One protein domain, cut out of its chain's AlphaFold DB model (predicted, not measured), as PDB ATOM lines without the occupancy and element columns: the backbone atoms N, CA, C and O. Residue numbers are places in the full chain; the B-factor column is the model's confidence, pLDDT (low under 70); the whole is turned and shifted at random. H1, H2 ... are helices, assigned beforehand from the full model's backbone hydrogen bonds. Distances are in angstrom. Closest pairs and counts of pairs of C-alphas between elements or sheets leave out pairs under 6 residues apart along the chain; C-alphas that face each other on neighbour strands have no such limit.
ATOM      1  N   ASN A   2      -7.014  27.078 -34.846       55.72
ATOM      2  CA  ASN A   2      -5.835  26.822 -34.024       55.72
ATOM      3  C   ASN A   2      -4.950  25.790 -34.744       55.72
ATOM      4  O   ASN A   2      -5.161  24.594 -34.568       55.72
ATOM      5  N   SER A   3      -4.029  26.259 -35.596       70.06
ATOM      6  CA  SER A   3      -3.222  25.414 -36.502       70.06
ATOM      7  C   SER A   3      -2.497  24.276 -35.779       70.06
ATOM      8  O   SER A   3      -2.399  23.175 -36.299       70.06
ATOM      9  N   TYR A   4      -2.115  24.506 -34.523       66.62
ATOM     10  CA  TYR A   4      -1.483  23.517 -33.654       66.62
ATOM     11  C   TYR A   4      -2.288  22.215 -33.494       66.62
ATOM     12  O   TYR A   4      -1.718  21.130 -33.477       66.62
ATOM     13  N   PHE A   5      -3.620  22.298 -33.395       62.66
ATOM     14  CA  PHE A   5      -4.460  21.105 -33.239       62.66
ATOM     15  C   PHE A   5      -4.596  20.309 -34.541       62.66
ATOM     16  O   PHE A   5      -4.731  19.088 -34.498       62.66
ATOM     17  N   GLU A   6      -4.549  20.984 -35.690       68.38
ATOM     18  CA  GLU A   6      -4.592  20.331 -37.002       68.38
ATOM     19  C   GLU A   6      -3.274  19.612 -37.313       68.38
ATOM     20  O   GLU A   6      -3.299  18.519 -37.881       68.38
ATOM     21  N   ASP A   7      -2.146  20.183 -36.885       73.69
ATOM     22  CA  ASP A   7      -0.817  19.590 -37.056       73.69
ATOM     23  C   ASP A   7      -0.665  18.317 -36.206       73.69
ATOM     24  O   ASP A   7      -0.349  17.255 -36.737       73.69
ATOM     25  N   VAL A   8      -1.037  18.362 -34.919       74.56
ATOM     26  CA  VAL A   8      -0.999  17.180 -34.029       74.56
ATOM     27  C   VAL A   8      -1.928  16.064 -34.519       74.56
ATOM     28  O   VAL A   8      -1.586  14.882 -34.446       74.56
ATOM     29  N   PHE A   9      -3.113  16.411 -35.029       77.75
ATOM     30  CA  PHE A   9      -4.029  15.418 -35.589       77.75
ATOM     31  C   PHE A   9      -3.433  14.732 -36.822       77.75
ATOM     32  O   PHE A   9      -3.517  13.511 -36.957       77.75
ATOM     33  N   ARG A  10      -2.802  15.510 -37.705       81.06
ATOM     34  CA  ARG A  10      -2.150  15.006 -38.917       81.06
ATOM     35  C   ARG A  10      -0.964  14.101 -38.591       81.06
ATOM     36  O   ARG A  10      -0.859  13.033 -39.185       81.06
ATOM     37  N   ASP A  11      -0.134  14.485 -37.627       83.50
ATOM     38  CA  ASP A  11       1.041  13.712 -37.214       83.50
ATOM     39  C   ASP A  11       0.648  12.371 -36.576       83.50
ATOM     40  O   ASP A  11       1.256  11.334 -36.858       83.50
ATOM     41  N   ASN A  12      -0.422  12.359 -35.774       82.25
ATOM     42  CA  ASN A  12      -0.974  11.129 -35.205       82.25
ATOM     43  C   ASN A  12      -1.632  10.249 -36.273       82.25
ATOM     44  O   ASN A  12      -1.472   9.031 -36.236       82.25
ATOM     45  N   ALA A  13      -2.340  10.843 -37.238       80.38
ATOM     46  CA  ALA A  13      -2.907  10.111 -38.370       80.38
ATOM     47  C   ALA A  13      -1.818   9.449 -39.219       80.38
ATOM     48  O   ALA A  13      -1.942   8.274 -39.558       80.38
ATOM     49  N   HIS A  14      -0.731  10.173 -39.485       81.62
ATOM     50  CA  HIS A  14       0.420   9.650 -40.206       81.62
ATOM     51  C   HIS A  14       1.120   8.533 -39.422       81.62
ATOM     52  O   HIS A  14       1.355   7.460 -39.961       81.62
ATOM     53  N   SER A  15       1.353   8.735 -38.121       79.56
ATOM     54  CA  SER A  15       1.948   7.720 -37.237       79.56
ATOM     55  C   SER A  15       1.111   6.437 -37.168       79.56
ATOM     56  O   SER A  15       1.650   5.331 -37.173       79.56
ATOM     57  N   ALA A  16      -0.214   6.578 -37.104       76.31
ATOM     58  CA  ALA A  16      -1.140   5.455 -37.094       76.31
ATOM     59  C   ALA A  16      -1.098   4.689 -38.429       76.31
ATOM     60  O   ALA A  16      -1.046   3.461 -38.426       76.31
ATOM     61  N   GLU A  17      -1.052   5.402 -39.557       78.06
ATOM     62  CA  GLU A  17      -0.918   4.817 -40.896       78.06
ATOM     63  C   GLU A  17       0.417   4.075 -41.074       78.06
ATOM     64  O   GLU A  17       0.410   2.913 -41.482       78.06
ATOM     65  N   GLU A  18       1.543   4.691 -40.697       75.81
ATOM     66  CA  GLU A  18       2.884   4.090 -40.777       75.81
ATOM     67  C   GLU A  18       2.982   2.765 -40.012       75.81
ATOM     68  O   GLU A  18       3.614   1.815 -40.472       75.81
ATOM     69  N   CYS A  19       2.346   2.689 -38.843       68.62
ATOM     70  CA  CYS A  19       2.371   1.510 -37.978       68.62
ATOM     71  C   CYS A  19       1.190   0.552 -38.218       68.62
ATOM     72  O   CYS A  19       1.029  -0.430 -37.492       68.62
ATOM     73  N   GLY A  20       0.353   0.827 -39.225       70.25
ATOM     74  CA  GLY A  20      -0.793  -0.010 -39.582       70.25
ATOM     75  C   GLY A  20      -1.856  -0.103 -38.484       70.25
ATOM     76  O   GLY A  20      -2.543  -1.120 -38.380       70.25
ATOM     77  N   ILE A  21      -1.984   0.931 -37.646       75.56
ATOM     78  CA  ILE A  21      -2.949   1.015 -36.549       75.56
ATOM     79  C   ILE A  21      -4.158   1.861 -36.981       75.56
ATOM     80  O   ILE A  21      -3.965   3.000 -37.397       75.56
ATOM     81  N   PRO A  22      -5.426   1.405 -36.857       80.00
ATOM     82  CA  PRO A  22      -6.570   2.279 -37.052       80.00
ATOM     83  C   PRO A  22      -6.506   3.476 -36.111       80.00
ATOM     84  O   PRO A  22      -6.321   3.324 -34.903       80.00
ATOM     85  N   LEU A  23      -6.740   4.662 -36.663       81.25
ATOM     86  CA  LEU A  23      -6.574   5.936 -35.966       81.25
ATOM     87  C   LEU A  23      -7.285   5.998 -34.601       81.25
ATOM     88  O   LEU A  23      -6.732   6.525 -33.642       81.25
ATOM     89  N   HIS A  24      -8.476   5.405 -34.477       78.31
ATOM     90  CA  HIS A  24      -9.210   5.369 -33.206       78.31
ATOM     91  C   HIS A  24      -8.498   4.548 -32.111       78.31
ATOM     92  O   HIS A  24      -8.550   4.921 -30.945       78.31
ATOM     93  N   ILE A  25      -7.791   3.469 -32.468       74.56
ATOM     94  CA  ILE A  25      -6.983   2.683 -31.522       74.56
ATOM     95  C   ILE A  25      -5.754   3.483 -31.090       74.56
ATOM     96  O   ILE A  25      -5.411   3.494 -29.911       74.56
ATOM     97  N   PHE A  26      -5.118   4.188 -32.030       82.31
ATOM     98  CA  PHE A  26      -3.991   5.065 -31.730       82.31
ATOM     99  C   PHE A  26      -4.393   6.167 -30.736       82.31
ATOM    100  O   PHE A  26      -3.709   6.377 -29.738       82.31
ATOM    101  N   TYR A  27      -5.553   6.800 -30.940       81.19
ATOM    102  CA  TYR A  27      -6.082   7.803 -30.011       81.19
ATOM    103  C   TYR A  27      -6.449   7.239 -28.640       81.19
ATOM    104  O   TYR A  27      -6.091   7.861 -27.643       81.19
ATOM    105  N   ASN A  28      -7.080   6.063 -28.568       77.56
ATOM    106  CA  ASN A  28      -7.368   5.419 -27.283       77.56
ATOM    107  C   ASN A  28      -6.085   5.201 -26.465       77.56
ATOM    108  O   ASN A  28      -6.079   5.408 -25.255       77.56
ATOM    109  N   ARG A  29      -4.976   4.829 -27.119       76.44
ATOM    110  CA  ARG A  29      -3.670   4.692 -26.452       76.44
ATOM    111  C   ARG A  29      -3.186   6.042 -25.909       76.44
ATOM    112  O   ARG A  29      -2.833   6.148 -24.741       76.44
ATOM    113  N   LEU A  30      -3.237   7.110 -26.697       80.94
ATOM    114  CA  LEU A  30      -2.859   8.434 -26.184       80.94
ATOM    115  C   LEU A  30      -3.744   8.874 -24.999       80.94
ATOM    116  O   LEU A  30      -3.242   9.435 -24.028       80.94
ATOM    117  N   GLU A  31      -5.043   8.570 -25.040       75.06
ATOM    118  CA  GLU A  31      -5.996   8.885 -23.967       75.06
ATOM    119  C   GLU A  31      -5.725   8.097 -22.676       75.06
ATOM    120  O   GLU A  31      -5.863   8.637 -21.579       75.06
ATOM    121  N   TYR A  32      -5.245   6.856 -22.786       69.75
ATOM    122  CA  TYR A  32      -4.773   6.064 -21.646       69.75
ATOM    123  C   TYR A  32      -3.396   6.491 -21.111       69.75
ATOM    124  O   TYR A  32      -2.881   5.874 -20.178       69.75
ATOM    125  N   GLY A  33      -2.822   7.573 -21.646       73.00
ATOM    126  CA  GLY A  33      -1.591   8.181 -21.146       73.00
ATOM    127  C   GLY A  33      -0.314   7.624 -21.773       73.00
ATOM    128  O   GLY A  33       0.769   7.861 -21.239       73.00
ATOM    129  N   PHE A  34      -0.422   6.899 -22.888       69.06
ATOM    130  CA  PHE A  34       0.741   6.425 -23.632       69.06
ATOM    131  C   PHE A  34       1.387   7.559 -24.441       69.06
ATOM    132  O   PHE A  34       0.701   8.428 -24.982       69.06
ATOM    133  N   ASP A  35       2.717   7.536 -24.550       83.38
ATOM    134  CA  ASP A  35       3.441   8.390 -25.490       83.38
ATOM    135  C   ASP A  35       3.327   7.862 -26.933       83.38
ATOM    136  O   ASP A  35       2.944   6.714 -27.174       83.38
ATOM    137  N   VAL A  36       3.669   8.710 -27.906       80.62
ATOM    138  CA  VAL A  36       3.551   8.417 -29.345       80.62
ATOM    139  C   VAL A  36       4.348   7.176 -29.757       80.62
ATOM    140  O   VAL A  36       3.854   6.376 -30.547       80.62
ATOM    141  N   GLU A  37       5.552   6.973 -29.223       81.12
ATOM    142  CA  GLU A  37       6.409   5.846 -29.608       81.12
ATOM    143  C   GLU A  37       5.896   4.533 -29.008       81.12
ATOM    144  O   GLU A  37       5.806   3.513 -29.698       81.12
ATOM    145  N   SER A  38       5.442   4.570 -27.755       74.25
ATOM    146  CA  SER A  38       4.749   3.439 -27.128       74.25
ATOM    147  C   SER A  38       3.452   3.086 -27.865       74.25
ATOM    148  O   SER A  38       3.152   1.906 -28.056       74.25
ATOM    149  N   ALA A  39       2.707   4.089 -28.345       75.12
ATOM    150  CA  ALA A  39       1.483   3.883 -29.116       75.12
ATOM    151  C   ALA A  39       1.739   3.250 -30.494       75.12
ATOM    152  O   ALA A  39       0.874   2.520 -30.980       75.12
ATOM    153  N   LYS A  40       2.915   3.481 -31.094       76.12
ATOM    154  CA  LYS A  40       3.370   2.879 -32.363       76.12
ATOM    155  C   LYS A  40       3.874   1.443 -32.214       76.12
ATOM    156  O   LYS A  40       3.743   0.652 -33.142       76.12
ATOM    157  N   LYS A  41       4.449   1.106 -31.054       72.88
ATOM    158  CA  LYS A  41       5.168  -0.159 -30.817       72.88
ATOM    159  C   LYS A  41       4.337  -1.408 -31.119       72.88
ATOM    160  O   LYS A  41       4.879  -2.411 -31.576       72.88
ATOM    161  N   TYR A  42       3.037  -1.353 -30.852       61.34
ATOM    162  CA  TYR A  42       2.149  -2.492 -31.030       61.34
ATOM    163  C   TYR A  42       1.317  -2.284 -32.291       61.34
ATOM    164  O   TYR A  42       0.544  -1.320 -32.324       61.34
ATOM    165  N   PRO A  43       1.409  -3.163 -33.308       56.91
ATOM    166  CA  PRO A  43       0.527  -3.070 -34.462       56.91
ATOM    167  C   PRO A  43      -0.918  -3.060 -33.972       56.91
ATOM    168  O   PRO A  43      -1.228  -3.540 -32.869       56.91
ATOM    169  N   ALA A  44      -1.828  -2.480 -34.753       54.06
ATOM    170  CA  ALA A  44      -3.212  -2.663 -34.384       54.06
ATOM    171  C   ALA A  44      -3.501  -4.138 -34.378       54.06
ATOM    172  O   ALA A  44      -2.936  -4.901 -35.173       54.06
ATOM    173  N   PRO A  45      -4.436  -4.542 -33.525       50.81
ATOM    174  CA  PRO A  45      -4.997  -5.827 -33.725       50.81
ATOM    175  C   PRO A  45      -5.855  -5.661 -34.992       50.81
ATOM    176  O   PRO A  45      -6.980  -5.184 -34.996       50.81
TER     177      PRO A  45
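This is residues 2 to 45 of the 143 residues of an uncharacterized protein of Clostridium butyricum E4 str. BoNT E BL5262 (UniProt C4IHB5). One long helix, H1, reaches out like an arm from a small head, where its last turns pack on two shorter helices, H2 and H3, that cross each other steeply. Residues 2 to 8, of which 3 to 8 belong to H1, stick out free of the head. The printed part has 44 residues with three named helices in the order H1, H2, H3 and no named strand; its class is all helix. It is compact by its radius of gyration of the C-alphas, 9.9 A, yet elongated, spanning 32 by 20 by 16 A.

Start with H1, residues 3 to 18, and look at its residues 12 to 17, which alone touch H2, residues 23 to 31. The closest C-alphas there are those of Ala 16 and Leu 23, 5.6 A apart, and the helices run opposite ways at a steep tilt of 64 degrees. Go on to H3, residues 36 to 41: it touches H2, closest at the C-alphas of Arg 29 and Ala 39, 5.9 A apart, opposite ways at a steep tilt of 60 degrees. H1 and H3 only just touch, through residues 12 to 16 of H1 alone, with 3 pairs of C-alphas within 8 A. Their closest C-alphas are those of Ser 15 and Lys 40, 7.0 A apart, and they run the same way at a shallow tilt of 9 degrees. The helix packing is mostly crossed, but only just: 1 of the 3 touching pairs is at a shallow tilt. In H1, H2 and H3 every O i to N i+4 pair is within hydrogen-bond range.

Find C-alpha 3 at (-3.222, 25.414, -36.502); from there H1 runs 22.6 A to C-alpha 18. H2 begins at C-alpha 23, at (-6.574, 5.936, -35.966), and measures 12.4 A to C-alpha 31. H3 runs 8.9 A from C-alpha 36 to C-alpha 41, at (5.168, -0.159, -30.817).

The C-alphas of Asn 2 and Pro 45, the two farthest apart, are 32.7 A apart. The printed part has no cut, and both links, H1 to H2 and H2 to H3, are tight. Mean pLDDT of the printed part is 73.8; look for values under 70 at residues 2, 4 to 6, 19, 32, 34 and 42 to 45.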